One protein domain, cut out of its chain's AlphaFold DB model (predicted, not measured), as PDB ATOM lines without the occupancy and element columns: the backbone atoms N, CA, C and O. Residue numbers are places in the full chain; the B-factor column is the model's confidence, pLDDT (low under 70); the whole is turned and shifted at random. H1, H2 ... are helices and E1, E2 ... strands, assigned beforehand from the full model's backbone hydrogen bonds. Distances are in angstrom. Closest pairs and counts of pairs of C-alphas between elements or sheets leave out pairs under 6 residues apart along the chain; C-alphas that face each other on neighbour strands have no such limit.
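AT A GLANCE: This is residues 40 to 244 of the 244 residues of an uncharacterized protein of Rossellomorea vietnamensis (UniProt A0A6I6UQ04). Crossed helices build a body along one long helix, H6, with H3 and H8 in the core at its side. Where H6 begins, H2 and a small sheet of two strands, E1 and E2, make one end; toward the other end H7 folds back on H6, and H11 crosses H6 and H13. The printed part has 205 residues, with thirteen named helices and two named strands in the order H1, H2, E1, E2, H3 to H13; the sheet is parallel and the class is mostly helix. It is compact, with a radius of gyration of the C-alphas of 17.0 A and spans of 47 by 36 by 31 A.

IN THESE COORDINATES: H1, residues 40 to 43, begins at C-alpha 40 (-2.064, -0.356, -4.674). H2 is residues 47 to 58, E1 62 to 64, E2 77 to 79, H3 80 to 90, H4 94 to 106 and H5 116 to 119. H6, residues 126 to 148, is 33.3 A long. H7 is residues 152 to 160, H8 162 to 172, H9 175 to 179 and H10 185 to 188. H11, residues 191 to 213, is 30.8 A long. H12 is residues 218 to 221, and H13, 225 to 242 and 26.1 A long, ends at C-alpha 242 (-27.504, -34.724, -8.566).

HOW THE PARTS SIT: H6 is the hub, touching six helices. With residues 126 to 130 alone it touches H2, about perpendicular at 82 degrees, the closest C-alphas being Ile 52 and Gly 126 at 4.4 A. With residues 129 to 136 alone it touches H3, at 84 degrees (Ala 86 and Val 133, 5.3 A). H6 and H7 form a helical hairpin at 11 degrees (Gly 147 and Tyr 155, 5.3 A), as do H3 and H4 at 14 degrees (Ala 88 and Leu 96, 5.3 A). H8 touches H3 (Cys 89 and Tyr 167, 4.5 A) and H11 (Val 165 and Asn 201, 5.9 A). H11 touches H13 (Met 204 and Ile 235, 6.2 A). H9 touches H6, H12 touches H7, and H5 only just touches H3, with 3 pairs of C-alphas within 8 A. H1 is close to but not clearly touching H2, and H10 likewise to H6. Between E1 and E2, N 64 and O 78 are within hydrogen-bond range at 2.9 A. Every O i to N i+4 pair is within range in H2, H3, H6, H7, H8, H11 and H13; H4 has 6 of 9, and H9 0 of 1 but 2 of 2 O i to N i+3 pairs.

THE WHOLE: The C-alphas of Ser 68 and Gln 244, the two farthest apart, are 51.8 A apart. The printed part has no cut; the link from E1 to E2 is long, with 12 residues. The pLDDT is under 70 at residues 67 to 73, 188 and 244.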
ATOM      1  N   ARG A  40      -1.884  -0.222  -6.127       74.38
ATOM      2  CA  ARG A  40      -2.064  -0.356  -4.674       74.38
ATOM      3  C   ARG A  40      -2.020   0.959  -3.884       74.38
ATOM      4  O   ARG A  40      -2.871   1.152  -3.026       74.38
ATOM      5  N   ASP A  41      -1.077   1.854  -4.158       75.44
ATOM      6  CA  ASP A  41      -0.907   3.102  -3.397       75.44
ATOM      7  C   ASP A  41      -2.033   4.104  -3.687       75.44
ATOM      8  O   ASP A  41      -2.364   4.933  -2.849       75.44
ATOM      9  N   PHE A  42      -2.676   4.002  -4.853       81.81
ATOM     10  CA  PHE A  42      -3.886   4.770  -5.150       81.81
ATOM     11  C   PHE A  42      -5.126   4.175  -4.479       81.81
ATOM     12  O   PHE A  42      -6.088   4.897  -4.232       81.81
ATOM     13  N   VAL A  43      -5.111   2.879  -4.151       87.56
ATOM     14  CA  VAL A  43      -6.229   2.223  -3.463       87.56
ATOM     15  C   VAL A  43      -6.399   2.756  -2.039       87.56
ATOM     16  O   VAL A  43      -7.530   2.915  -1.600       87.56
ATOM     17  N   SER A  44      -5.324   3.118  -1.330       86.62
ATOM     18  CA  SER A  44      -5.441   3.724   0.012       86.62
ATOM     19  C   SER A  44      -6.125   5.094   0.009       86.62
ATOM     20  O   SER A  44      -6.665   5.517   1.031       86.62
ATOM     21  N   LEU A  45      -6.165   5.767  -1.142       88.06
ATOM     22  CA  LEU A  45      -6.866   7.039  -1.312       88.06
ATOM     23  C   LEU A  45      -8.371   6.863  -1.560       88.06
ATOM     24  O   LEU A  45      -9.105   7.849  -1.521       88.06
ATOM     25  N   ASP A  46      -8.851   5.641  -1.816       92.94
ATOM     26  CA  ASP A  46     -10.270   5.382  -2.051       92.94
ATOM     27  C   ASP A  46     -11.080   5.533  -0.746       92.94
ATOM     28  O   ASP A  46     -10.814   4.838   0.247       92.94
ATOM     29  N   PRO A  47     -12.119   6.389  -0.720       94.38
ATOM     30  CA  PRO A  47     -13.005   6.511   0.431       94.38
ATOM     31  C   PRO A  47     -13.660   5.190   0.853       94.38
ATOM     32  O   PRO A  47     -13.907   4.997   2.043       94.38
ATOM     33  N   GLN A  48     -13.938   4.267  -0.081       96.31
ATOM     34  CA  GLN A  48     -14.548   2.979   0.279       96.31
ATOM     35  C   GLN A  48     -13.592   2.086   1.069       96.31
ATOM     36  O   GLN A  48     -14.031   1.418   2.002       96.31
ATOM     37  N   GLN A  49     -12.296   2.118   0.757       95.94
ATOM     38  CA  GLN A  49     -11.283   1.365   1.497       95.94
ATOM     39  C   GLN A  49     -11.121   1.900   2.919       95.94
ATOM     40  O   GLN A  49     -11.144   1.127   3.872       95.94
ATOM     41  N   ASN A  50     -11.059   3.226   3.072       94.94
ATOM     42  CA  ASN A  50     -10.986   3.879   4.382       94.94
ATOM     43  C   ASN A  50     -12.232   3.597   5.240       94.94
ATOM     44  O   ASN A  50     -12.121   3.334   6.439       94.94
ATOM     45  N   ARG A  51     -13.424   3.593   4.623       97.31
ATOM     46  CA  ARG A  51     -14.669   3.199   5.296       97.31
ATOM     47  C   ARG A  51     -14.596   1.754   5.786       97.31
ATOM     48  O   ARG A  51     -14.841   1.509   6.960       97.31
ATOM     49  N   ILE A  52     -14.239   0.818   4.903       97.56
ATOM     50  CA  ILE A  52     -14.111  -0.607   5.235       97.56
ATOM     51  C   ILE A  52     -13.095  -0.814   6.366       97.56
ATOM     52  O   ILE A  52     -13.388  -1.524   7.320       97.56
ATOM     53  N   GLN A  53     -11.936  -0.158   6.295       96.25
ATOM     54  CA  GLN A  53     -10.908  -0.222   7.335       96.25
ATOM     55  C   GLN A  53     -11.427   0.292   8.687       96.25
ATOM     56  O   GLN A  53     -11.186  -0.334   9.712       96.25
ATOM     57  N   THR A  54     -12.183   1.394   8.687       96.62
ATOM     58  CA  THR A  54     -12.784   1.956   9.907       96.62
ATOM     59  C   THR A  54     -13.844   1.028  10.500       96.62
ATOM     60  O   THR A  54     -13.859   0.823  11.708       96.62
ATOM     61  N   GLU A  55     -14.714   0.449   9.667       96.50
ATOM     62  CA  GLU A  55     -15.726  -0.525  10.100       96.50
ATOM     63  C   GLU A  55     -15.071  -1.740  10.767       96.50
ATOM     64  O   GLU A  55     -15.477  -2.141  11.851       96.50
ATOM     65  N   LEU A  56     -14.016  -2.277  10.156       96.44
ATOM     66  CA  LEU A  56     -13.288  -3.439  10.663       96.44
ATOM     67  C   LEU A  56     -12.537  -3.158  11.965       96.44
ATOM     68  O   LEU A  56     -12.510  -4.011  12.847       96.44
ATOM     69  N   ALA A  57     -11.977  -1.957  12.114       95.81
ATOM     70  CA  ALA A  57     -11.275  -1.566  13.331       95.81
ATOM     71  C   ALA A  57     -12.195  -1.561  14.566       95.81
ATOM     72  O   ALA A  57     -11.729  -1.842  15.670       95.81
ATOM     73  N   ILE A  58     -13.494  -1.283  14.394       94.69
ATOM     74  CA  ILE A  58     -14.494  -1.369  15.475       94.69
ATOM     75  C   ILE A  58     -14.631  -2.813  15.974       94.69
ATOM     76  O   ILE A  58     -14.766  -3.038  17.175       94.69
ATOM     77  N   ASP A  59     -14.527  -3.778  15.061       91.50
ATOM     78  CA  ASP A  59     -14.601  -5.213  15.340       91.50
ATOM     79  C   ASP A  59     -13.233  -5.819  15.725       91.50
ATOM     80  O   ASP A  59     -13.108  -7.034  15.874       91.50
ATOM     81  N   GLY A  60     -12.197  -4.986  15.894       93.94
ATOM     82  CA  GLY A  60     -10.839  -5.418  16.242       93.94
ATOM     83  C   GLY A  60     -10.062  -6.061  15.091       93.94
ATOM     84  O   GLY A  60      -9.044  -6.698  15.337       93.94
ATOM     85  N   ILE A  61     -10.520  -5.903  13.848       95.25
ATOM     86  CA  ILE A  61      -9.898  -6.511  12.668       95.25
ATOM     87  C   ILE A  61      -9.004  -5.487  11.969       95.25
ATOM     88  O   ILE A  61      -9.447  -4.398  11.596       95.25
ATOM     89  N   THR A  62      -7.748  -5.853  11.727       95.06
ATOM     90  CA  THR A  62      -6.775  -4.965  11.082       95.06
ATOM     91  C   THR A  62      -6.751  -5.176   9.569       95.06
ATOM     92  O   THR A  62      -6.424  -6.256   9.076       95.06
ATOM     93  N   TYR A  63      -7.070  -4.129   8.803       94.75
ATOM     94  CA  TYR A  63      -7.033  -4.175   7.341       94.75
ATOM     95  C   TYR A  63      -5.862  -3.369   6.764       94.75
ATOM     96  O   TYR A  63      -5.866  -2.137   6.800       94.75
ATOM     97  N   TYR A  64      -4.881  -4.072   6.191       92.31
ATOM     98  CA  TYR A  64      -3.673  -3.496   5.602       92.31
ATOM     99  C   TYR A  64      -3.854  -3.175   4.117       92.31
ATOM    100  O   TYR A  64      -3.882  -4.054   3.244       92.31
ATOM    101  N   ILE A  65      -3.928  -1.884   3.804       88.50
ATOM    102  CA  ILE A  65      -4.099  -1.426   2.423       88.50
ATOM    103  C   ILE A  65      -2.726  -1.229   1.777       88.50
ATOM    104  O   ILE A  65      -2.502  -1.684   0.648       88.50
ATOM    105  N   MET A  66      -1.777  -0.626   2.496       81.38
ATOM    106  CA  MET A  66      -0.447  -0.330   1.966       81.38
ATOM    107  C   MET A  66       0.489  -1.537   2.050       81.38
ATOM    108  O   MET A  66       0.337  -2.442   2.867       81.38
ATOM    109  N   ARG A  67       1.486  -1.567   1.164       69.75
ATOM    110  CA  ARG A  67       2.441  -2.682   1.070       69.75
ATOM    111  C   ARG A  67       3.429  -2.725   2.237       69.75
ATOM    112  O   ARG A  67       3.924  -3.789   2.575       69.75
ATOM    113  N   SER A  68       3.730  -1.572   2.830       63.38
ATOM    114  CA  SER A  68       4.622  -1.447   3.989       63.38
ATOM    115  C   SER A  68       4.002  -1.950   5.291       63.38
ATOM    116  O   SER A  68       4.708  -2.065   6.285       63.38
ATOM    117  N   GLU A  69       2.697  -2.221   5.288       61.03
ATOM    118  CA  GLU A  69       1.933  -2.608   6.473       61.03
ATOM    119  C   GLU A  69       1.700  -4.123   6.556       61.03
ATOM    120  O   GLU A  69       1.134  -4.599   7.529       61.03
ATOM    121  N   THR A  70       2.131  -4.907   5.560       56.91
ATOM    122  CA  THR A  70       1.925  -6.361   5.589       56.91
ATOM    123  C   THR A  70       2.829  -7.033   6.621       56.91
ATOM    124  O   THR A  70       4.030  -7.185   6.388       56.91
ATOM    125  N   THR A  71       2.240  -7.497   7.721       54.66
ATOM    126  CA  THR A  71       2.787  -8.549   8.588       54.66
ATOM    127  C   THR A  71       2.372  -9.944   8.109       54.66
ATOM    128  O   THR A  71       1.738 -10.116   7.065       54.66
ATOM    129  N   THR A  72       2.834 -10.972   8.823       62.19
ATOM    130  CA  THR A  72       2.456 -12.369   8.574       62.19
ATOM    131  C   THR A  72       0.931 -12.529   8.629       62.19
ATOM    132  O   THR A  72       0.245 -11.703   9.217       62.19
ATOM    133  N   ARG A  73       0.378 -13.558   7.964       67.44
ATOM    134  CA  ARG A  73      -1.065 -13.855   8.027       67.44
ATOM    135  C   ARG A  73      -1.463 -14.087   9.488       67.44
ATOM    136  O   ARG A  73      -1.198 -15.161  10.018       67.44
ATOM    137  N   GLU A  74      -2.069 -13.077  10.094       80.56
ATOM    138  CA  GLU A  74      -2.635 -13.109  11.442       80.56
ATOM    139  C   GLU A  74      -4.126 -13.472  11.369       80.56
ATOM    140  O   GLU A  74      -4.779 -13.314  10.328       80.56
ATOM    141  N   ASP A  75      -4.669 -13.998  12.465       83.75
ATOM    142  CA  ASP A  75      -6.049 -14.494  12.516       83.75
ATOM    143  C   ASP A  75      -7.090 -13.366  12.459       83.75
ATOM    144  O   ASP A  75      -8.201 -13.589  11.986       83.75
ATOM    145  N   ASP A  76      -6.715 -12.159  12.876       90.19
ATOM    146  CA  ASP A  76      -7.526 -10.942  12.981       90.19
ATOM    147  C   ASP A  76      -7.017  -9.806  12.076       90.19
ATOM    148  O   ASP A  76      -7.438  -8.657  12.205       90.19
ATOM    149  N   ALA A  77      -6.148 -10.114  11.110       93.31
ATOM    150  CA  ALA A  77      -5.682  -9.139  10.133       93.31
ATOM    151  C   ALA A  77      -5.648  -9.705   8.716       93.31
ATOM    152  O   ALA A  77      -5.416 -10.896   8.511       93.31
ATOM    153  N   PHE A  78      -5.849  -8.855   7.714       94.69
ATOM    154  CA  PHE A  78      -5.713  -9.223   6.304       94.69
ATOM    155  C   PHE A  78      -5.286  -8.033   5.456       94.69
ATOM    156  O   PHE A  78      -5.354  -6.882   5.885       94.69
ATOM    157  N   ASP A  79      -4.857  -8.308   4.228       93.38
ATOM    158  CA  ASP A  79      -4.396  -7.278   3.308       93.38
ATOM    159  C   ASP A  79      -5.287  -7.128   2.064       93.38
ATOM    160  O   ASP A  79      -6.227  -7.889   1.809       93.38
ATOM    161  N   LEU A  80      -4.993  -6.106   1.264       93.31
ATOM    162  CA  LEU A  80      -5.723  -5.820   0.031       93.31
ATOM    163  C   LEU A  80      -5.674  -6.958  -1.003       93.31
ATOM    164  O   LEU A  80      -6.595  -7.091  -1.811       93.31
ATOM    165  N   VAL A  81      -4.635  -7.799  -1.000       93.38
ATOM    166  CA  VAL A  81      -4.557  -8.962  -1.894       93.38
ATOM    167  C   VAL A  81      -5.550 -10.032  -1.451       93.38
ATOM    168  O   VAL A  81      -6.262 -10.584  -2.297       93.38
ATOM    169  N   GLU A  82      -5.640 -10.303  -0.149       95.06
ATOM    170  CA  GLU A  82      -6.613 -11.246   0.409       95.06
ATOM    171  C   GLU A  82      -8.050 -10.785   0.170       95.06
ATOM    172  O   GLU A  82      -8.859 -11.565  -0.339       95.06
ATOM    173  N   SER A  83      -8.354  -9.511   0.437       96.31
ATOM    174  CA  SER A  83      -9.700  -8.967   0.228       96.31
ATOM    175  C   SER A  83     -10.108  -8.985  -1.243       96.31
ATOM    176  O   SER A  83     -11.193  -9.456  -1.581       96.31
ATOM    177  N   THR A  84      -9.211  -8.576  -2.144       96.62
ATOM    178  CA  THR A  84      -9.451  -8.609  -3.595       96.62
ATOM    179  C   THR A  84      -9.669 -10.038  -4.090       96.62
ATOM    180  O   THR A  84     -10.562 -10.282  -4.903       96.62
ATOM    181  N   THR A  85      -8.876 -10.994  -3.597       97.19
ATOM    182  CA  THR A  85      -9.002 -12.418  -3.940       97.19
ATOM    183  C   THR A  85     -10.368 -12.953  -3.524       97.19
ATOM    184  O   THR A  85     -11.090 -13.505  -4.356       97.19
ATOM    185  N   ALA A  86     -10.733 -12.752  -2.258       97.00
ATOM    186  CA  ALA A  86     -11.978 -13.244  -1.693       97.00
ATOM    187  C   ALA A  86     -13.201 -12.622  -2.381       97.00
ATOM    188  O   ALA A  86     -14.094 -13.342  -2.827       97.00
ATOM    189  N   LEU A  87     -13.217 -11.297  -2.558       97.25
ATOM    190  CA  LEU A  87     -14.318 -10.598  -3.222       97.25
ATOM    191  C   LEU A  87     -14.453 -10.992  -4.695       97.25
ATOM    192  O   LEU A  87     -15.572 -11.159  -5.175       97.25
ATOM    193  N   ALA A  88     -13.347 -11.190  -5.419       97.19
ATOM    194  CA  ALA A  88     -13.404 -11.634  -6.812       97.19
ATOM    195  C   ALA A  88     -14.020 -13.033  -6.940       97.19
ATOM    196  O   ALA A  88     -14.854 -13.242  -7.822       97.19
ATOM    197  N   CYS A  89     -13.677 -13.965  -6.048       96.62
ATOM    198  CA  CYS A  89     -14.298 -15.289  -6.006       96.62
ATOM    199  C   CYS A  89     -15.769 -15.231  -5.544       96.62
ATOM    200  O   CYS A  89     -16.601 -15.933  -6.115       96.62
ATOM    201  N   ALA A  90     -16.117 -14.346  -4.605       95.69
ATOM    202  CA  ALA A  90     -17.481 -14.168  -4.095       95.69
ATOM    203  C   ALA A  90     -18.422 -13.376  -5.027       95.69
ATOM    204  O   ALA A  90     -19.642 -13.411  -4.854       95.69
ATOM    205  N   SER A  91     -17.872 -12.663  -6.015       93.69
ATOM    206  CA  SER A  91     -18.593 -11.734  -6.902       93.69
ATOM    207  C   SER A  91     -19.605 -12.380  -7.857       93.69
ATOM    208  O   SER A  91     -20.310 -11.668  -8.567       93.69
ATOM    209  N   GLN A  92     -19.619 -13.714  -7.954       90.94
ATOM    210  CA  GLN A  92     -20.354 -14.486  -8.966       90.94
ATOM    211  C   GLN A  92     -19.971 -14.163 -10.427       90.94
ATOM    212  O   GLN A  92     -20.526 -14.748 -11.360       90.94
ATOM    213  N   SER A  93     -18.927 -13.356 -10.656       95.19
ATOM    214  CA  SER A  93     -18.371 -13.075 -11.981       95.19
ATOM    215  C   SER A  93     -17.180 -13.976 -12.305       95.19
ATOM    216  O   SER A  93     -16.077 -13.809 -11.780       95.19
ATOM    217  N   VAL A  94     -17.367 -14.884 -13.269       96.25
ATOM    218  CA  VAL A  94     -16.270 -15.704 -13.822       96.25
ATOM    219  C   VAL A  94     -15.154 -14.818 -14.388       96.25
ATOM    220  O   VAL A  94     -13.974 -15.142 -14.269       96.25
ATOM    221  N   GLY A  95     -15.516 -13.663 -14.960       97.00
ATOM    222  CA  GLY A  95     -14.565 -12.682 -15.476       97.00
ATOM    223  C   GLY A  95     -13.593 -12.178 -14.411       97.00
ATOM    224  O   GLY A  95     -12.389 -12.133 -14.664       97.00
ATOM    225  N   LEU A  96     -14.093 -11.866 -13.211       96.81
ATOM    226  CA  LEU A  96     -13.272 -11.390 -12.095       96.81
ATOM    227  C   LEU A  96     -12.363 -12.495 -11.549       96.81
ATOM    228  O   LEU A  96     -11.168 -12.257 -11.372       96.81
ATOM    229  N   ALA A  97     -12.875 -13.719 -11.383       96.50
ATOM    230  CA  ALA A  97     -12.071 -14.866 -10.949       96.50
ATOM    231  C   ALA A  97     -10.945 -15.214 -11.948       96.50
ATOM    232  O   ALA A  97      -9.815 -15.521 -11.558       96.50
ATOM    233  N   VAL A  98     -11.215 -15.115 -13.254       97.12
ATOM    234  CA  VAL A  98     -10.199 -15.331 -14.298       97.12
ATOM    235  C   VAL A  98      -9.203 -14.175 -14.350       97.12
ATOM    236  O   VAL A  98      -8.002 -14.414 -14.484       97.12
ATOM    237  N   GLN A  99      -9.656 -12.925 -14.216       96.94
ATOM    238  CA  GLN A  99      -8.762 -11.768 -14.170       96.94
ATOM    239  C   GLN A  99      -7.824 -11.843 -12.961       96.94
ATOM    240  O   GLN A  99      -6.625 -11.631 -13.126       96.94
ATOM    241  N   LEU A 100      -8.330 -12.254 -11.796       95.69
ATOM    242  CA  LEU A 100      -7.535 -12.558 -10.606       95.69
ATOM    243  C   LEU A 100      -6.429 -13.582 -10.911       95.69
ATOM    244  O   LEU A 100      -5.272 -13.367 -10.552       95.69
ATOM    245  N   LYS A 101      -6.756 -14.677 -11.616       94.38
ATOM    246  CA  LYS A 101      -5.782 -15.722 -11.985       94.38
ATOM    247  C   LYS A 101      -4.736 -15.250 -13.000       94.38
ATOM    248  O   LYS A 101      -3.614 -15.763 -13.018       94.38
ATOM    249  N   ARG A 102      -5.105 -14.321 -13.882       94.06
ATOM    250  CA  ARG A 102      -4.212 -13.756 -14.903       94.06
ATOM    251  C   ARG A 102      -3.274 -12.719 -14.311       94.06
ATOM    252  O   ARG A 102      -2.066 -12.832 -14.486       94.06
ATOM    253  N   GLU A 103      -3.855 -11.713 -13.671       91.50
ATOM    254  CA  GLU A 103      -3.176 -10.527 -13.172       91.50
ATOM    255  C   GLU A 103      -4.099  -9.802 -12.180       91.50
ATOM    256  O   GLU A 103      -4.906  -8.951 -12.572       91.50
ATOM    257  N   ILE A 104      -3.947 -10.102 -10.885       91.25
ATOM    258  CA  ILE A 104      -4.616  -9.362  -9.798       91.25
ATOM    259  C   ILE A 104      -4.337  -7.855  -9.891       91.25
ATOM    260  O   ILE A 104      -5.205  -7.037  -9.613       91.25
ATOM    261  N   GLY A 105      -3.157  -7.501 -10.415       89.31
ATOM    262  CA  GLY A 105      -2.694  -6.143 -10.669       89.31
ATOM    263  C   GLY A 105      -3.628  -5.267 -11.519       89.31
ATOM    264  O   GLY A 105      -3.521  -4.042 -11.492       89.31
ATOM    265  N   LYS A 106      -4.532  -5.882 -12.289       90.88
ATOM    266  CA  LYS A 106      -5.538  -5.187 -13.105       90.88
ATOM    267  C   LYS A 106      -6.844  -4.932 -12.370       90.88
ATOM    268  O   LYS A 106      -7.599  -4.066 -12.792       90.88
ATOM    269  N   LEU A 107      -7.107  -5.658 -11.282       93.06
ATOM    270  CA  LEU A 107      -8.339  -5.502 -10.509       93.06
ATOM    271  C   LEU A 107      -8.407  -4.161  -9.774       93.06
ATOM    272  O   LEU A 107      -9.496  -3.678  -9.506       93.06
ATOM    273  N   TRP A 108      -7.255  -3.546  -9.528       90.50
ATOM    274  CA  TRP A 108      -7.107  -2.232  -8.900       90.50
ATOM    275  C   TRP A 108      -6.460  -1.179  -9.816       90.50
ATOM    276  O   TRP A 108      -6.042  -0.136  -9.339       90.50
ATOM    277  N   GLU A 109      -6.322  -1.437 -11.128       87.88
ATOM    278  CA  GLU A 109      -5.595  -0.523 -12.037       87.88
ATOM    279  C   GLU A 109      -6.241   0.853 -12.168       87.88
ATOM    280  O   GLU A 109      -5.550   1.846 -12.385       87.88
ATOM    281  N   ASN A 110      -7.560   0.916 -12.021       88.62
ATOM    282  CA  ASN A 110      -8.295   2.163 -12.009       88.62
ATOM    283  C   ASN A 110      -9.392   2.074 -10.948       88.62
ATOM    284  O   ASN A 110     -10.340   1.308 -11.118       88.62
ATOM    285  N   ILE A 111      -9.260   2.864  -9.880       90.62
ATOM    286  CA  ILE A 111     -10.185   2.852  -8.739       90.62
ATOM    287  C   ILE A 111     -11.562   3.464  -9.053       90.62
ATOM    288  O   ILE A 111     -12.509   3.294  -8.296       90.62
ATOM    289  N   GLU A 112     -11.709   4.145 -10.190       90.69
ATOM    290  CA  GLU A 112     -12.960   4.789 -10.609       90.69
ATOM    291  C   GLU A 112     -13.776   3.928 -11.587       90.69
ATOM    292  O   GLU A 112     -14.898   4.284 -11.950       90.69
ATOM    293  N   LYS A 113     -13.224   2.806 -12.073       92.19
ATOM    294  CA  LYS A 113     -13.827   2.002 -13.148       92.19
ATOM    295  C   LYS A 113     -13.896   0.520 -12.807       92.19
ATOM    296  O   LYS A 113     -13.234   0.013 -11.905       92.19
ATOM    297  N   ALA A 114     -14.711  -0.207 -13.571       92.50
ATOM    298  CA  ALA A 114     -14.666  -1.663 -13.559       92.50
ATOM    299  C   ALA A 114     -13.271  -2.145 -14.016       92.50
ATOM    300  O   ALA A 114     -12.684  -1.534 -14.915       92.50
ATOM    301  N   PRO A 115     -12.745  -3.244 -13.454       93.69
ATOM    302  CA  PRO A 115     -13.391  -4.142 -12.488       93.69
ATOM    303  C   PRO A 115     -13.357  -3.680 -11.019       93.69
ATOM    304  O   PRO A 115     -14.087  -4.253 -10.217       93.69
ATOM    305  N   TYR A 116     -12.570  -2.665 -10.652       95.19
ATOM    306  CA  TYR A 116     -12.359  -2.284  -9.249       95.19
ATOM    307  C   TYR A 116     -13.661  -1.962  -8.510       95.19
ATOM    308  O   TYR A 116     -13.960  -2.574  -7.486       95.19
ATOM    309  N   ILE A 117     -14.489  -1.080  -9.083       95.50
ATOM    310  CA  ILE A 117     -15.756  -0.656  -8.461       95.50
ATOM    311  C   ILE A 117     -16.791  -1.793  -8.358       95.50
ATOM    312  O   ILE A 117     -17.802  -1.660  -7.679       95.50
ATOM    313  N   GLN A 118     -16.569  -2.931  -9.028       95.38
ATOM    314  CA  GLN A 118     -17.407  -4.120  -8.837       95.38
ATOM    315  C   GLN A 118     -17.062  -4.845  -7.530       95.38
ATOM    316  O   GLN A 118     -17.929  -5.492  -6.951       95.38
ATOM    317  N   LEU A 119     -15.814  -4.727  -7.070       96.12
ATOM    318  CA  LEU A 119     -15.307  -5.353  -5.849       96.12
ATOM    319  C   LEU A 119     -15.457  -4.426  -4.641       96.12
ATOM    320  O   LEU A 119     -15.932  -4.863  -3.599       96.12
ATOM    321  N   PHE A 120     -15.102  -3.152  -4.794       96.25
ATOM    322  CA  PHE A 120     -15.138  -2.155  -3.726       96.25
ATOM    323  C   PHE A 120     -16.115  -1.038  -4.101       96.25
ATOM    324  O   PHE A 120     -15.870  -0.253  -5.012       96.25
ATOM    325  N   ASN A 121     -17.266  -1.004  -3.431       95.81
ATOM    326  CA  ASN A 121     -18.330  -0.027  -3.667       95.81
ATOM    327  C   ASN A 121     -19.140   0.218  -2.381       95.81
ATOM    328  O   ASN A 121     -18.976  -0.526  -1.411       95.81
ATOM    329  N   PRO A 122     -20.042   1.220  -2.361       96.25
ATOM    330  CA  PRO A 122     -20.825   1.550  -1.169       96.25
ATOM    331  C   PRO A 122     -21.679   0.406  -0.598       96.25
ATOM    332  O   PRO A 122     -22.038   0.453   0.571       96.25
ATOM    333  N   GLY A 123     -22.006  -0.623  -1.389       94.00
ATOM    334  CA  GLY A 123     -22.797  -1.781  -0.952       94.00
ATOM    335  C   GLY A 123     -21.983  -2.935  -0.353       94.00
ATOM    336  O   GLY A 123     -22.535  -4.015  -0.131       94.00
ATOM    337  N   ILE A 124     -20.675  -2.749  -0.155       95.19
ATOM    338  CA  ILE A 124     -19.743  -3.749   0.382       95.19
ATOM    339  C   ILE A 124     -19.285  -3.288   1.768       95.19
ATOM    340  O   ILE A 124     -18.501  -2.350   1.883       95.19
ATOM    341  N   SER A 125     -19.799  -3.915   2.825       95.81
ATOM    342  CA  SER A 125     -19.405  -3.622   4.210       95.81
ATOM    343  C   SER A 125     -18.099  -4.317   4.589       95.81
ATOM    344  O   SER A 125     -17.773  -5.367   4.031       95.81
ATOM    345  N   GLY A 126     -17.385  -3.776   5.577       96.25
ATOM    346  CA  GLY A 126     -16.205  -4.409   6.161       96.25
ATOM    347  C   GLY A 126     -16.505  -5.814   6.671       96.25
ATOM    348  O   GLY A 126     -15.799  -6.750   6.305       96.25
ATOM    349  N   LEU A 127     -17.636  -5.993   7.364       93.88
ATOM    350  CA  LEU A 127     -18.126  -7.307   7.792       93.88
ATOM    351  C   LEU A 127     -18.190  -8.314   6.634       93.88
ATOM    352  O   LEU A 127     -17.685  -9.428   6.751       93.88
ATOM    353  N   TYR A 128     -18.780  -7.933   5.496       95.19
ATOM    354  CA  TYR A 128     -18.865  -8.822   4.337       95.19
ATOM    355  C   TYR A 128     -17.481  -9.149   3.762       95.19
ATOM    356  O   TYR A 128     -17.211 -10.311   3.452       95.19
ATOM    357  N   VAL A 129     -16.587  -8.156   3.649       96.56
ATOM    358  CA  VAL A 129     -15.206  -8.384   3.192       96.56
ATOM    359  C   VAL A 129     -14.505  -9.391   4.095       96.56
ATOM    360  O   VAL A 129     -13.927 -10.354   3.594       96.56
ATOM    361  N   TRP A 130     -14.598  -9.207   5.411       94.94
ATOM    362  CA  TRP A 130     -13.941 -10.078   6.374       94.94
ATOM    363  C   TRP A 130     -14.446 -11.515   6.302       94.94
ATOM    364  O   TRP A 130     -13.654 -12.443   6.162       94.94
ATOM    365  N   ARG A 131     -15.768 -11.703   6.279       93.31
ATOM    366  CA  ARG A 131     -16.385 -13.029   6.150       93.31
ATOM    367  C   ARG A 131     -15.962 -13.738   4.862       93.31
ATOM    368  O   ARG A 131     -15.664 -14.932   4.878       93.31
ATOM    369  N   CYS A 132     -15.871 -13.004   3.750       95.00
ATOM    370  CA  CYS A 132     -15.327 -13.536   2.502       95.00
ATOM    371  C   CYS A 132     -13.851 -13.943   2.648       95.00
ATOM    372  O   CYS A 132     -13.468 -15.002   2.156       95.00
ATOM    373  N   VAL A 133     -13.018 -13.141   3.320       95.19
ATOM    374  CA  VAL A 133     -11.599 -13.465   3.562       95.19
ATOM    375  C   VAL A 133     -11.454 -14.724   4.416       95.19
ATOM    376  O   VAL A 133     -10.691 -15.616   4.045       95.19
ATOM    377  N   GLN A 134     -12.215 -14.842   5.506       92.81
ATOM    378  CA  GLN A 134     -12.212 -16.028   6.366       92.81
ATOM    379  C   GLN A 134     -12.567 -17.291   5.573       92.81
ATOM    380  O   GLN A 134     -11.817 -18.268   5.588       92.81
ATOM    381  N   LEU A 135     -13.653 -17.248   4.797       93.56
ATOM    382  CA  LEU A 135     -14.054 -18.367   3.947       93.56
ATOM    383  C   LEU A 135     -12.986 -18.697   2.890       93.56
ATOM    384  O   LEU A 135     -12.648 -19.863   2.695       93.56
ATOM    385  N   GLN A 136     -12.397 -17.687   2.244       95.62
ATOM    386  CA  GLN A 136     -11.327 -17.891   1.264       95.62
ATOM    387  C   GLN A 136     -10.089 -18.556   1.883       95.62
ATOM    388  O   GLN A 136      -9.463 -19.390   1.227       95.62
ATOM    389  N   ARG A 137      -9.737 -18.218   3.130       94.62
ATOM    390  CA  ARG A 137      -8.629 -18.849   3.863       94.62
ATOM    391  C   ARG A 137      -8.897 -20.328   4.128       94.62
ATOM    392  O   ARG A 137      -8.002 -21.137   3.891       94.62
ATOM    393  N   ILE A 138     -10.116 -20.680   4.542       93.94
ATOM    394  CA  ILE A 138     -10.519 -22.082   4.741       93.94
ATOM    395  C   ILE A 138     -10.446 -22.836   3.407       93.94
ATOM    396  O   ILE A 138      -9.794 -23.869   3.328       93.94
ATOM    397  N   ILE A 139     -11.006 -22.283   2.326       96.44
ATOM    398  CA  ILE A 139     -10.938 -22.897   0.988       96.44
ATOM    399  C   ILE A 139      -9.486 -23.126   0.541       96.44
ATOM    400  O   ILE A 139      -9.150 -24.201   0.042       96.44
ATOM    401  N   ASP A 140      -8.616 -22.125   0.709       96.38
ATOM    402  CA  ASP A 140      -7.202 -22.236   0.339       96.38
ATOM    403  C   ASP A 140      -6.489 -23.321   1.175       96.38
ATOM    404  O   ASP A 140      -5.675 -24.063   0.625       96.38
ATOM    405  N   LYS A 141      -6.801 -23.440   2.476       95.38
ATOM    406  CA  LYS A 141      -6.275 -24.487   3.373       95.38
ATOM    407  C   LYS A 141      -6.717 -25.880   2.916       95.38
ATOM    408  O   LYS A 141      -5.871 -26.757   2.759       95.38
ATOM    409  N   GLU A 142      -8.000 -26.071   2.624       96.56
ATOM    410  CA  GLU A 142      -8.535 -27.368   2.192       96.56
ATOM    411  C   GLU A 142      -7.988 -27.798   0.825       96.56
ATOM    412  O   GLU A 142      -7.603 -28.951   0.634       96.56
ATOM    413  N   LEU A 143      -7.823 -26.867  -0.120       96.94
ATOM    414  CA  LEU A 143      -7.167 -27.162  -1.398       96.94
ATOM    415  C   LEU A 143      -5.695 -27.560  -1.237       96.94
ATOM    416  O   LEU A 143      -5.203 -28.397  -1.997       96.94
ATOM    417  N   GLN A 144      -4.985 -26.980  -0.264       96.19
ATOM    418  CA  GLN A 144      -3.626 -27.409   0.066       96.19
ATOM    419  C   GLN A 144      -3.610 -28.822   0.651       96.19
ATOM    420  O   GLN A 144      -2.718 -29.591   0.304       96.19
ATOM    421  N   VAL A 145      -4.572 -29.170   1.511       96.19
ATOM    422  CA  VAL A 145      -4.722 -30.532   2.050       96.19
ATOM    423  C   VAL A 145      -4.976 -31.520   0.915       96.19
ATOM    424  O   VAL A 145      -4.188 -32.445   0.751       96.19
ATOM    425  N   ILE A 146      -5.975 -31.261   0.065       95.62
ATOM    426  CA  ILE A 146      -6.279 -32.093  -1.110       95.62
ATOM    427  C   ILE A 146      -5.045 -32.257  -1.996       95.62
ATOM    428  O   ILE A 146      -4.760 -33.355  -2.458       95.62
ATOM    429  N   GLY A 147      -4.294 -31.180  -2.238       95.50
ATOM    430  CA  GLY A 147      -3.104 -31.223  -3.080       95.50
ATOM    431  C   GLY A 147      -1.977 -32.111  -2.546       95.50
ATOM    432  O   GLY A 147      -1.227 -32.644  -3.356       95.50
ATOM    433  N   LYS A 148      -1.845 -32.306  -1.228       95.38
ATOM    434  CA  LYS A 148      -0.758 -33.122  -0.652       95.38
ATOM    435  C   LYS A 148      -0.825 -34.592  -1.065       95.38
ATOM    436  O   LYS A 148       0.224 -35.210  -1.204       95.38
ATOM    437  N   ASP A 149      -2.026 -35.108  -1.306       92.25
ATOM    438  CA  ASP A 149      -2.264 -36.516  -1.647       92.25
ATOM    439  C   ASP A 149      -2.388 -36.750  -3.164       92.25
ATOM    440  O   ASP A 149      -2.876 -37.793  -3.609       92.25
ATOM    441  N   LYS A 150      -2.009 -35.762  -3.985       93.81
ATOM    442  CA  LYS A 150      -2.158 -35.799  -5.445       93.81
ATOM    443  C   LYS A 150      -0.816 -35.644  -6.135       93.81
ATOM    444  O   LYS A 150       0.081 -34.955  -5.662       93.81
ATOM    445  N   GLU A 151      -0.731 -36.211  -7.331       93.75
ATOM    446  CA  GLU A 151       0.437 -36.101  -8.198       93.75
ATOM    447  C   GLU A 151       0.037 -35.646  -9.605       93.75
ATOM    448  O   GLU A 151      -1.134 -35.664  -9.996       93.75
ATOM    449  N   GLY A 152       1.028 -35.199 -10.378       94.25
ATOM    450  CA  GLY A 152       0.862 -34.879 -11.793       94.25
ATOM    451  C   GLY A 152      -0.255 -33.869 -12.079       94.25
ATOM    452  O   GLY A 152      -0.245 -32.735 -11.587       94.25
ATOM    453  N   ARG A 153      -1.201 -34.267 -12.938       94.44
ATOM    454  CA  ARG A 153      -2.285 -33.402 -13.426       94.44
ATOM    455  C   ARG A 153      -3.246 -33.004 -12.307       94.44
ATOM    456  O   ARG A 153      -3.600 -31.831 -12.233       94.44
ATOM    457  N   ASP A 154      -3.584 -33.917 -11.405       94.38
ATOM    458  CA  ASP A 154      -4.533 -33.667 -10.312       94.38
ATOM    459  C   ASP A 154      -3.973 -32.666  -9.293       94.38
ATOM    460  O   ASP A 154      -4.678 -31.742  -8.875       94.38
ATOM    461  N   TYR A 155      -2.677 -32.773  -8.974       95.50
ATOM    462  CA  TYR A 155      -1.970 -31.757  -8.188       95.50
ATOM    463  C   TYR A 155      -1.952 -30.400  -8.904       95.50
ATOM    464  O   TYR A 155      -2.222 -29.353  -8.316       95.50
ATOM    465  N   SER A 156      -1.694 -30.393 -10.216       95.56
ATOM    466  CA  SER A 156      -1.754 -29.160 -11.005       95.56
ATOM    467  C   SER A 156      -3.147 -28.519 -10.952       95.56
ATOM    468  O   SER A 156      -3.264 -27.295 -10.880       95.56
ATOM    469  N   ILE A 157      -4.214 -29.325 -10.939       96.25
ATOM    470  CA  ILE A 157      -5.594 -28.846 -10.823       96.25
ATOM    471  C   ILE A 157      -5.860 -28.251  -9.436       96.25
ATOM    472  O   ILE A 157      -6.461 -27.179  -9.377       96.25
ATOM    473  N   SER A 158      -5.381 -28.845  -8.338       96.06
ATOM    474  CA  SER A 158      -5.601 -28.277  -6.993       96.06
ATOM    475  C   SER A 158      -4.896 -26.926  -6.830       96.06
ATOM    476  O   SER A 158      -5.474 -25.971  -6.307       96.06
ATOM    477  N   VAL A 159      -3.689 -26.790  -7.386       95.94
ATOM    478  CA  VAL A 159      -2.904 -25.546  -7.344       95.94
ATOM    479  C   VAL A 159      -3.462 -24.480  -8.291       95.94
ATOM    480  O   VAL A 159      -3.590 -23.303  -7.933       95.94
ATOM    481  N   HIS A 160      -3.766 -24.842  -9.539       96.25
ATOM    482  CA  HIS A 160      -4.119 -23.860 -10.565       96.25
ATOM    483  C   HIS A 160      -5.622 -23.617 -10.706       96.25
ATOM    484  O   HIS A 160      -6.006 -22.501 -11.063       96.25
ATOM    485  N   GLY A 161      -6.450 -24.605 -10.380       96.50
ATOM    486  CA  GLY A 161      -7.910 -24.523 -10.363       96.50
ATOM    487  C   GLY A 161      -8.477 -23.875  -9.104       96.50
ATOM    488  O   GLY A 161      -9.680 -23.640  -9.034       96.50
ATOM    489  N   ASN A 162      -7.622 -23.513  -8.145       97.00
ATOM    490  CA  ASN A 162      -8.011 -22.965  -6.850       97.00
ATOM    491  C   ASN A 162      -9.038 -21.820  -6.908       97.00
ATOM    492  O   ASN A 162      -9.989 -21.807  -6.135       97.00
ATOM    493  N   ARG A 163      -8.903 -20.878  -7.851       97.06
ATOM    494  CA  ARG A 163      -9.858 -19.759  -7.990       97.06
ATOM    495  C   ARG A 163     -11.203 -20.170  -8.587       97.06
ATOM    496  O   ARG A 163     -12.200 -19.522  -8.287       97.06
ATOM    497  N   ILE A 164     -11.244 -21.241  -9.381       98.00
ATOM    498  CA  ILE A 164     -12.497 -21.820  -9.886       98.00
ATOM    499  C   ILE A 164     -13.200 -22.601  -8.781       98.00
ATOM    500  O   ILE A 164     -14.390 -22.395  -8.578       98.00
ATOM    501  N   VAL A 165     -12.472 -23.423  -8.019       98.12
ATOM    502  CA  VAL A 165     -13.053 -24.126  -6.865       98.12
ATOM    503  C   VAL A 165     -13.592 -23.121  -5.849       98.12
ATOM    504  O   VAL A 165     -14.747 -23.224  -5.458       98.12
ATOM    505  N   ALA A 166     -12.820 -22.083  -5.506       97.44
ATOM    506  CA  ALA A 166     -13.289 -21.031  -4.607       97.44
ATOM    507  C   ALA A 166     -14.554 -20.333  -5.126       97.44
ATOM    508  O   ALA A 166     -15.518 -20.191  -4.382       97.44
ATOM    509  N   TYR A 167     -14.586 -19.956  -6.409       97.19
ATOM    510  CA  TYR A 167     -15.782 -19.390  -7.041       97.19
ATOM    511  C   TYR A 167     -17.013 -20.297  -6.879       97.19
ATOM    512  O   TYR A 167     -18.097 -19.817  -6.551       97.19
ATOM    513  N   LEU A 168     -16.853 -21.604  -7.102       96.75
ATOM    514  CA  LEU A 168     -17.949 -22.564  -6.988       96.75
ATOM    515  C   LEU A 168     -18.432 -22.703  -5.540       96.75
ATOM    516  O   LEU A 168     -19.634 -22.669  -5.311       96.75
ATOM    517  N   VAL A 169     -17.517 -22.762  -4.569       95.56
ATOM    518  CA  VAL A 169     -17.869 -22.829  -3.141       95.56
ATOM    519  C   VAL A 169     -18.631 -21.574  -2.699       95.56
ATOM    520  O   VAL A 169     -19.668 -21.681  -2.048       95.56
ATOM    521  N   PHE A 170     -18.197 -20.378  -3.114       94.38
ATOM    522  CA  PHE A 170     -18.947 -19.140  -2.853       94.38
ATOM    523  C   PHE A 170     -20.335 -19.128  -3.505       94.38
ATOM    524  O   PHE A 170     -21.265 -18.528  -2.964       94.38
ATOM    525  N   LYS A 171     -20.479 -19.767  -4.673       92.38
ATOM    526  CA  LYS A 171     -21.768 -19.919  -5.354       92.38
ATOM    527  C   LYS A 171     -22.694 -20.875  -4.596       92.38
ATOM    528  O   LYS A 171     -23.885 -20.596  -4.523       92.38
ATOM    529  N   ASP A 172     -22.156 -21.944  -4.014       91.12
ATOM    530  CA  ASP A 172     -22.932 -22.966  -3.298       91.12
ATOM    531  C   ASP A 172     -23.445 -22.492  -1.931       91.12
ATOM    532  O   ASP A 172     -24.551 -22.842  -1.536       91.12
ATOM    533  N   ILE A 173     -22.674 -21.656  -1.230       86.00
ATOM    534  CA  ILE A 173     -23.048 -21.094   0.086       86.00
ATOM    535  C   ILE A 173     -24.018 -19.901  -0.050       86.00
ATOM    536  O   ILE A 173     -24.604 -19.452   0.935       86.00
ATOM    537  N   ASP A 174     -24.208 -19.404  -1.277       75.06
ATOM    538  CA  ASP A 174     -24.850 -18.130  -1.602       75.06
ATOM    539  C   ASP A 174     -24.228 -16.957  -0.827       75.06
ATOM    540  O   ASP A 174     -24.665 -16.575   0.261       75.06
ATOM    541  N   SER A 175     -23.205 -16.341  -1.427       73.38
ATOM    542  CA  SER A 175     -22.469 -15.210  -0.846       73.38
ATOM    543  C   SER A 175     -23.346 -14.036  -0.381       73.38
ATOM    544  O   SER A 175     -22.886 -13.230   0.425       73.38
ATOM    545  N   ARG A 176     -24.616 -13.933  -0.802       75.31
ATOM    546  CA  ARG A 176     -25.559 -12.925  -0.282       75.31
ATOM    547  C   ARG A 176     -25.790 -13.060   1.222       75.31
ATOM    548  O   ARG A 176     -25.837 -12.039   1.901       75.31
ATOM    549  N   ASN A 177     -25.831 -14.284   1.747       79.75
ATOM    550  CA  ASN A 177     -26.033 -14.538   3.176       79.75
ATOM    551  C   ASN A 177     -24.897 -13.962   4.032       79.75
ATOM    552  O   ASN A 177     -25.126 -13.517   5.152       79.75
ATOM    553  N   LEU A 178     -23.678 -13.876   3.486       86.19
ATOM    554  CA  LEU A 178     -22.528 -13.311   4.198       86.19
ATOM    555  C   LEU A 178     -22.694 -11.815   4.502       86.19
ATOM    556  O   LEU A 178     -22.011 -11.303   5.390       86.19
ATOM    557  N   LYS A 179     -23.583 -11.109   3.789       87.38
ATOM    558  CA  LYS A 179     -23.875  -9.690   4.033       87.38
ATOM    559  C   LYS A 179     -24.784  -9.470   5.238       87.38
ATOM    560  O   LYS A 179     -24.738  -8.392   5.821       87.38
ATOM    561  N   GLU A 180     -25.587 -10.466   5.604       85.38
ATOM    562  CA  GLU A 180     -26.602 -10.340   6.649       85.38
ATOM    563  C   GLU A 180     -25.951 -10.380   8.039       85.38
ATOM    564  O   GLU A 180     -25.331 -11.388   8.391       85.38
ATOM    565  N   PRO A 181     -26.070  -9.334   8.877       83.56
ATOM    566  CA  PRO A 181     -25.447  -9.329  10.204       83.56
ATOM    567  C   PRO A 181     -25.933 -10.470  11.104       83.56
ATOM    568  O   PRO A 181     -25.147 -11.024  11.867       83.56
ATOM    569  N   SER A 182     -27.203 -10.862  10.961       82.94
ATOM    570  CA  SER A 182     -27.828 -11.974  11.686       82.94
ATOM    571  C   SER A 182     -27.376 -13.359  11.218       82.94
ATOM    572  O   SER A 182     -27.705 -14.348  11.870       82.94
ATOM    573  N   PHE A 183     -26.646 -13.453  10.103       80.19
ATOM    574  CA  PHE A 183     -26.092 -14.716   9.642       80.19
ATOM    575  C   PHE A 183     -25.002 -15.186  10.603       80.19
ATOM    576  O   PHE A 183     -23.936 -14.569  10.709       80.19
ATOM    577  N   ASP A 184     -25.278 -16.287  11.297       74.62
ATOM    578  CA  ASP A 184     -24.320 -16.918  12.192       74.62
ATOM    579  C   ASP A 184     -23.277 -17.701  11.389       74.62
ATOM    580  O   ASP A 184     -23.446 -18.870  11.035       74.62
ATOM    581  N   ILE A 185     -22.168 -17.025  11.106       73.50
ATOM    582  CA  ILE A 185     -21.061 -17.603  10.356       73.50
ATOM    583  C   ILE A 185     -20.458 -18.830  11.046       73.50
ATOM    584  O   ILE A 185     -20.035 -19.747  10.350       73.50
ATOM    585  N   ALA A 186     -20.448 -18.886  12.382       71.50
ATOM    586  CA  ALA A 186     -19.831 -19.985  13.123       71.50
ATOM    587  C   ALA A 186     -20.630 -21.286  12.973       71.50
ATOM    588  O   ALA A 186     -20.055 -22.373  12.953       71.50
ATOM    589  N   THR A 187     -21.949 -21.172  12.811       72.38
ATOM    590  CA  THR A 187     -22.833 -22.320  12.584       72.38
ATOM    591  C   THR A 187     -22.782 -22.819  11.134       72.38
ATOM    592  O   THR A 187     -22.846 -24.025  10.896       72.38
ATOM    593  N   TYR A 188     -22.647 -21.924  10.147       67.38
ATOM    594  CA  TYR A 188     -22.712 -22.292   8.723       67.38
ATOM    595  C   TYR A 188     -21.348 -22.537   8.061       67.38
ATOM    596  O   TYR A 188     -21.239 -23.397   7.187       67.38
ATOM    597  N   ILE A 189     -20.304 -21.820   8.477       72.50
ATOM    598  CA  ILE A 189     -18.927 -21.973   7.989       72.50
ATOM    599  C   ILE A 189     -18.143 -22.809   9.000       72.50
ATOM    600  O   ILE A 189     -17.214 -22.344   9.656       72.50
ATOM    601  N   THR A 190     -18.533 -24.073   9.138       81.69
ATOM    602  CA  THR A 190     -17.700 -25.052   9.841       81.69
ATOM    603  C   THR A 190     -16.611 -25.550   8.895       81.69
ATOM    604  O   THR A 190     -16.862 -25.722   7.699       81.69
ATOM    605  N   GLU A 191     -15.402 -25.811   9.408       82.69
ATOM    606  CA  GLU A 191     -14.306 -26.342   8.578       82.69
ATOM    607  C   GLU A 191     -14.742 -27.608   7.822       82.69
ATOM    608  O   GLU A 191     -14.457 -27.746   6.639       82.69
ATOM    609  N   THR A 192     -15.527 -28.482   8.461       87.94
ATOM    610  CA  THR A 192     -16.047 -29.714   7.853       87.94
ATOM    611  C   THR A 192     -16.998 -29.456   6.685       87.94
ATOM    612  O   THR A 192     -16.858 -30.088   5.639       87.94
ATOM    613  N   ASN A 193     -17.952 -28.530   6.824       88.62
ATOM    614  CA  ASN A 193     -18.890 -28.228   5.739       88.62
ATOM    615  C   ASN A 193     -18.155 -27.634   4.535       88.62
ATOM    616  O   ASN A 193     -18.418 -28.022   3.396       88.62
ATOM    617  N   ILE A 194     -17.205 -26.726   4.784       91.56
ATOM    618  CA  ILE A 194     -16.401 -26.131   3.713       91.56
ATOM    619  C   ILE A 194     -15.487 -27.174   3.070       91.56
ATOM    620  O   ILE A 194     -15.412 -27.210   1.846       91.56
ATOM    621  N   ALA A 195     -14.848 -28.051   3.847       93.50
ATOM    622  CA  ALA A 195     -14.011 -29.128   3.321       93.50
ATOM    623  C   ALA A 195     -14.789 -30.046   2.369       93.50
ATOM    624  O   ALA A 195     -14.315 -30.324   1.267       93.50
ATOM    625  N   ASN A 196     -16.014 -30.433   2.739       94.06
ATOM    626  CA  ASN A 196     -16.888 -31.230   1.875       94.06
ATOM    627  C   ASN A 196     -17.219 -30.491   0.571       94.06
ATOM    628  O   ASN A 196     -17.020 -31.040  -0.509       94.06
ATOM    629  N   LEU A 197     -17.632 -29.219   0.649       95.19
ATOM    630  CA  LEU A 197     -17.927 -28.412  -0.542       95.19
ATOM    631  C   LEU A 197     -16.699 -28.223  -1.442       95.19
ATOM    632  O   LEU A 197     -16.817 -28.247  -2.669       95.19
ATOM    633  N   VAL A 198     -15.516 -28.016  -0.861       97.31
ATOM    634  CA  VAL A 198     -14.259 -27.884  -1.608       97.31
ATOM    635  C   VAL A 198     -13.933 -29.190  -2.324       97.31
ATOM    636  O   VAL A 198     -13.631 -29.152  -3.518       97.31
ATOM    637  N   LEU A 199     -14.022 -30.327  -1.628       97.00
ATOM    638  CA  LEU A 199     -13.753 -31.644  -2.198       97.00
ATOM    639  C   LEU A 199     -14.725 -31.970  -3.334       97.00
ATOM    640  O   LEU A 199     -14.282 -32.284  -4.436       97.00
ATOM    641  N   GLU A 200     -16.029 -31.804  -3.115       97.12
ATOM    642  CA  GLU A 200     -17.054 -32.047  -4.134       97.12
ATOM    643  C   GLU A 200     -16.813 -31.206  -5.395       97.12
ATOM    644  O   GLU A 200     -16.841 -31.716  -6.519       97.12
ATOM    645  N   ASN A 201     -16.545 -29.907  -5.230       97.88
ATOM    646  CA  ASN A 201     -16.272 -29.016  -6.356       97.88
ATOM    647  C   ASN A 201     -14.945 -29.328  -7.052       97.88
ATOM    648  O   ASN A 201     -14.844 -29.169  -8.269       97.88
ATOM    649  N   TYR A 202     -13.935 -29.776  -6.308       98.12
ATOM    650  CA  TYR A 202     -12.667 -30.226  -6.866       98.12
ATOM    651  C   TYR A 202     -12.834 -31.502  -7.705       98.12
ATOM    652  O   TYR A 202     -12.334 -31.562  -8.828       98.12
ATOM    653  N   GLU A 203     -13.588 -32.486  -7.219       97.19
ATOM    654  CA  GLU A 203     -13.870 -33.726  -7.951       97.19
ATOM    655  C   GLU A 203     -14.690 -33.472  -9.220       97.19
ATOM    656  O   GLU A 203     -14.345 -33.973 -10.290       97.19
ATOM    657  N   MET A 204     -15.721 -32.621  -9.144       97.88
ATOM    658  CA  MET A 204     -16.477 -32.203 -10.331       97.88
ATOM    659  C   MET A 204     -15.599 -31.451 -11.336       97.88
ATOM    660  O   MET A 204     -15.746 -31.629 -12.545       97.88
ATOM    661  N   LEU A 205     -14.662 -30.630 -10.856       98.00
ATOM    662  CA  LEU A 205     -13.697 -29.959 -11.722       98.00
ATOM    663  C   LEU A 205     -12.779 -30.967 -12.423       98.00
ATOM    664  O   LEU A 205     -12.559 -30.825 -13.624       98.00
ATOM    665  N   ILE A 206     -12.274 -31.985 -11.720       96.81
ATOM    666  CA  ILE A 206     -11.497 -33.072 -12.337       96.81
ATOM    667  C   ILE A 206     -12.323 -33.777 -13.408       96.81
ATOM    668  O   ILE A 206     -11.838 -33.934 -14.527       96.81
ATOM    669  N   GLN A 207     -13.562 -34.157 -13.089       96.31
ATOM    670  CA  GLN A 207     -14.451 -34.845 -14.021       96.31
ATOM    671  C   GLN A 207     -14.608 -34.046 -15.321       96.31
ATOM    672  O   GLN A 207     -14.269 -34.537 -16.395       96.31
ATOM    673  N   VAL A 208     -14.999 -32.771 -15.228       97.88
ATOM    674  CA  VAL A 208     -15.170 -31.906 -16.407       97.88
ATOM    675  C   VAL A 208     -13.860 -31.707 -17.169       97.88
ATOM    676  O   VAL A 208     -13.852 -31.645 -18.400       97.88
ATOM    677  N   LEU A 209     -12.727 -31.604 -16.471       97.25
ATOM    678  CA  LEU A 209     -11.430 -31.483 -17.128       97.25
ATOM    679  C   LEU A 209     -11.010 -32.764 -17.845       97.25
ATOM    680  O   LEU A 209     -10.337 -32.657 -18.865       97.25
ATOM    681  N   ASN A 210     -11.364 -33.944 -17.349       95.31
ATOM    682  CA  ASN A 210     -11.108 -35.208 -18.042       95.31
ATOM    683  C   ASN A 210     -12.006 -35.336 -19.277       95.31
ATOM    684  O   ASN A 210     -11.512 -35.628 -20.361       95.31
ATOM    685  N   ASP A 211     -13.288 -35.001 -19.137       96.19
ATOM    686  CA  ASP A 211     -14.275 -35.161 -20.208       96.19
ATOM    687  C   ASP A 211     -14.061 -34.166 -21.361       96.19
ATOM    688  O   ASP A 211     -14.211 -34.506 -22.533       96.19
ATOM    689  N   CYS A 212     -13.704 -32.917 -21.044       96.38
ATOM    690  CA  CYS A 212     -13.675 -31.822 -22.022       96.38
ATOM    691  C   CYS A 212     -12.267 -31.302 -22.351       96.38
ATOM    692  O   CYS A 212     -12.090 -30.597 -23.349       96.38
ATOM    693  N   TYR A 213     -11.264 -31.574 -21.509       95.69
ATOM    694  CA  TYR A 213      -9.954 -30.912 -21.564       95.69
ATOM    695  C   TYR A 213      -8.780 -31.839 -21.208       95.69
ATOM    696  O   TYR A 213      -7.786 -31.376 -20.642       95.69
ATOM    697  N   ASP A 214      -8.868 -33.127 -21.543       90.88
ATOM    698  CA  ASP A 214      -7.894 -34.164 -21.165       90.88
ATOM    699  C   ASP A 214      -6.429 -33.722 -21.391       90.88
ATOM    700  O   ASP A 214      -5.633 -33.612 -20.456       90.88
ATOM    701  N   ASN A 215      -6.130 -33.248 -22.603       90.19
ATOM    702  CA  ASN A 215      -4.791 -32.811 -23.027       90.19
ATOM    703  C   ASN A 215      -4.463 -31.328 -22.745       90.19
ATOM    704  O   ASN A 215      -3.520 -30.770 -23.313       90.19
ATOM    705  N   ALA A 216      -5.259 -30.626 -21.936       92.44
ATOM    706  CA  ALA A 216      -5.046 -29.203 -21.700       92.44
ATOM    707  C   ALA A 216      -3.887 -28.921 -20.732       92.44
ATOM    708  O   ALA A 216      -3.742 -29.541 -19.682       92.44
ATOM    709  N   VAL A 217      -3.121 -27.871 -21.033       94.44
ATOM    710  CA  VAL A 217      -2.126 -27.318 -20.106       94.44
ATOM    711  C   VAL A 217      -2.850 -26.560 -18.988       94.44
ATOM    712  O   VAL A 217      -3.320 -25.435 -19.176       94.44
ATOM    713  N   ILE A 218      -2.944 -27.183 -17.813       94.00
ATOM    714  CA  ILE A 218      -3.777 -26.726 -16.690       94.00
ATOM    715  C   ILE A 218      -3.519 -25.257 -16.277       94.00
ATOM    716  O   ILE A 218      -4.483 -24.487 -16.196       94.00
ATOM    717  N   PRO A 219      -2.266 -24.780 -16.104       91.06
ATOM    718  CA  PRO A 219      -2.023 -23.391 -15.702       91.06
ATOM    719  C   PRO A 219      -2.530 -22.337 -16.699       91.06
ATOM    720  O   PRO A 219      -2.898 -21.231 -16.296       91.06
ATOM    721  N   THR A 220      -2.517 -22.641 -18.002       94.50
ATOM    722  CA  THR A 220      -2.942 -21.703 -19.056       94.50
ATOM    723  C   THR A 220      -4.441 -21.785 -19.313       94.50
ATOM    724  O   THR A 220      -5.059 -20.767 -19.631       94.50
ATOM    725  N   LEU A 221      -5.044 -22.960 -19.113       96.75
ATOM    726  CA  LEU A 221      -6.484 -23.168 -19.212       96.75
ATOM    727  C   LEU A 221      -7.249 -22.232 -18.271       96.75
ATOM    728  O   LEU A 221      -8.134 -21.517 -18.734       96.75
ATOM    729  N   PHE A 222      -6.845 -22.136 -17.001       96.62
ATOM    730  CA  PHE A 222      -7.528 -21.290 -16.010       96.62
ATOM    731  C   PHE A 222      -7.328 -19.779 -16.205       96.62
ATOM    732  O   PHE A 222      -7.922 -18.966 -15.499       96.62
ATOM    733  N   LYS A 223      -6.508 -19.384 -17.184       95.69
ATOM    734  CA  LYS A 223      -6.350 -17.993 -17.628       95.69
ATOM    735  C   LYS A 223      -7.250 -17.652 -18.821       95.69
ATOM    736  O   LYS A 223      -7.263 -16.502 -19.257       95.69
ATOM    737  N   ASN A 224      -7.991 -18.617 -19.369       97.56
ATOM    738  CA  ASN A 224      -8.876 -18.420 -20.510       97.56
ATOM    739  C   ASN A 224     -10.336 -18.293 -20.056       97.56
ATOM    740  O   ASN A 224     -10.935 -19.259 -19.593       97.56
ATOM    741  N   LEU A 225     -10.924 -17.111 -20.260       97.44
ATOM    742  CA  LEU A 225     -12.289 -16.815 -19.817       97.44
ATOM    743  C   LEU A 225     -13.332 -17.783 -20.390       97.44
ATOM    744  O   LEU A 225     -14.124 -18.327 -19.630       97.44
ATOM    745  N   LYS A 226     -13.299 -18.041 -21.704       97.94
ATOM    746  CA  LYS A 226     -14.286 -18.906 -22.367       97.94
ATOM    747  C   LYS A 226     -14.220 -20.342 -21.850       97.94
ATOM    748  O   LYS A 226     -15.256 -20.954 -21.623       97.94
ATOM    749  N   LYS A 227     -13.009 -20.869 -21.626       97.75
ATOM    750  CA  LYS A 227     -12.831 -22.210 -21.047       97.75
ATOM    751  C   LYS A 227     -13.354 -22.271 -19.614       97.75
ATOM    752  O   LYS A 227     -14.071 -23.200 -19.280       97.75
ATOM    753  N   CYS A 228     -13.051 -21.271 -18.786       97.94
ATOM    754  CA  CYS A 228     -13.556 -21.231 -17.413       97.94
ATOM    755  C   CYS A 228     -15.085 -21.103 -17.346       97.94
ATOM    756  O   CYS A 228     -15.699 -21.744 -16.500       97.94
ATOM    757  N   GLN A 229     -15.702 -20.322 -18.238       98.31
ATOM    758  CA  GLN A 229     -17.165 -20.236 -18.350       98.31
ATOM    759  C   GLN A 229     -17.771 -21.595 -18.702       98.31
ATOM    760  O   GLN A 229     -18.630 -22.074 -17.970       98.31
ATOM    761  N   HIS A 230     -17.242 -22.252 -19.737       98.25
ATOM    762  CA  HIS A 230     -17.677 -23.590 -20.133       98.25
ATOM    763  C   HIS A 230     -17.548 -24.606 -18.986       98.25
ATOM    764  O   HIS A 230     -18.487 -25.336 -18.699       98.25
ATOM    765  N   ILE A 231     -16.424 -24.607 -18.261       98.19
ATOM    766  CA  ILE A 231     -16.224 -25.493 -17.102       98.19
ATOM    767  C   ILE A 231     -17.297 -25.268 -16.032       98.19
ATOM    768  O   ILE A 231     -17.868 -26.225 -15.517       98.19
ATOM    769  N   ILE A 232     -17.588 -24.012 -15.694       97.38
ATOM    770  CA  ILE A 232     -18.591 -23.673 -14.675       97.38
ATOM    771  C   ILE A 232     -20.004 -24.056 -15.132       97.38
ATOM    772  O   ILE A 232     -20.818 -24.484 -14.310       97.38
ATOM    773  N   GLU A 233     -20.304 -23.913 -16.424       97.50
ATOM    774  CA  GLU A 233     -21.565 -24.354 -17.023       97.50
ATOM    775  C   GLU A 233     -21.726 -25.877 -16.923       97.50
ATOM    776  O   GLU A 233     -22.753 -26.335 -16.423       97.50
ATOM    777  N   GLU A 234     -20.707 -26.656 -17.295       98.06
ATOM    778  CA  GLU A 234     -20.734 -28.122 -17.183       98.06
ATOM    779  C   GLU A 234     -20.873 -28.592 -15.729       98.06
ATOM    780  O   GLU A 234     -21.726 -29.425 -15.426       98.06
ATOM    781  N   ILE A 235     -20.136 -27.990 -14.789       97.38
ATOM    782  CA  ILE A 235     -20.287 -28.303 -13.357       97.38
ATOM    783  C   ILE A 235     -21.704 -27.971 -12.867       97.38
ATOM    784  O   ILE A 235     -22.294 -28.728 -12.098       97.38
ATOM    785  N   SER A 236     -22.290 -26.862 -13.331       94.94
ATOM    786  CA  SER A 236     -23.663 -26.495 -12.963       94.94
ATOM    787  C   SER A 236     -24.685 -27.517 -13.482       94.94
ATOM    788  O   SER A 236     -25.653 -27.808 -12.779       94.94
ATOM    789  N   LYS A 237     -24.461 -28.109 -14.665       95.69
ATOM    790  CA  LYS A 237     -25.292 -29.208 -15.190       95.69
ATOM    791  C   LYS A 237     -25.165 -30.469 -14.333       95.69
ATOM    792  O   LYS A 237     -26.186 -31.053 -13.985       95.69
ATOM    793  N   ILE A 238     -23.947 -30.848 -13.938       94.44
ATOM    794  CA  ILE A 238     -23.710 -32.007 -13.055       94.44
ATOM    795  C   ILE A 238     -24.468 -31.840 -11.729       94.44
ATOM    796  O   ILE A 238     -25.159 -32.759 -11.288       94.44
ATOM    797  N   LYS A 239     -24.401 -30.651 -11.119       93.19
ATOM    798  CA  LYS A 239     -25.134 -30.340  -9.880       93.19
ATOM    799  C   LYS A 239     -26.651 -30.415 -10.050       93.19
ATOM    800  O   LYS A 239     -27.333 -30.917  -9.165       93.19
ATOM    801  N   ALA A 240     -27.179 -29.946 -11.181       89.62
ATOM    802  CA  ALA A 240     -28.614 -30.008 -11.457       89.62
ATOM    803  C   ALA A 240     -29.136 -31.452 -11.538       89.62
ATOM    804  O   ALA A 240     -30.243 -31.712 -11.084       89.62
ATOM    805  N   VAL A 241     -28.333 -32.383 -12.066       88.38
ATOM    806  CA  VAL A 241     -28.688 -33.810 -12.139       88.38
ATOM    807  C   VAL A 241     -28.618 -34.487 -10.766       88.38
ATOM    808  O   VAL A 241     -29.472 -35.304 -10.463       88.38
ATOM    809  N   LYS A 242     -27.639 -34.141  -9.917       80.00
ATOM    810  CA  LYS A 242     -27.504 -34.724  -8.566       80.00
ATOM    811  C   LYS A 242     -28.614 -34.314  -7.584       80.00
ATOM    812  O   LYS A 242     -28.815 -35.009  -6.596       80.00
ATOM    813  N   ASN A 243     -29.289 -33.193  -7.836       71.75
ATOM    814  CA  ASN A 243     -30.353 -32.656  -6.980       71.75
ATOM    815  C   ASN A 243     -31.773 -33.080  -7.417       71.75
ATOM    816  O   ASN A 243     -32.746 -32.602  -6.830       71.75
ATOM    817  N   GLN A 244     -31.892 -33.913  -8.458       51.75
ATOM    818  CA  GLN A 244     -33.135 -34.565  -8.890       51.75
ATOM    819  C   GLN A 244     -33.222 -35.975  -8.309       51.75
ATOM    820  O   GLN A 244     -34.353 -36.369  -7.950       51.75
TER     821      GLN A 244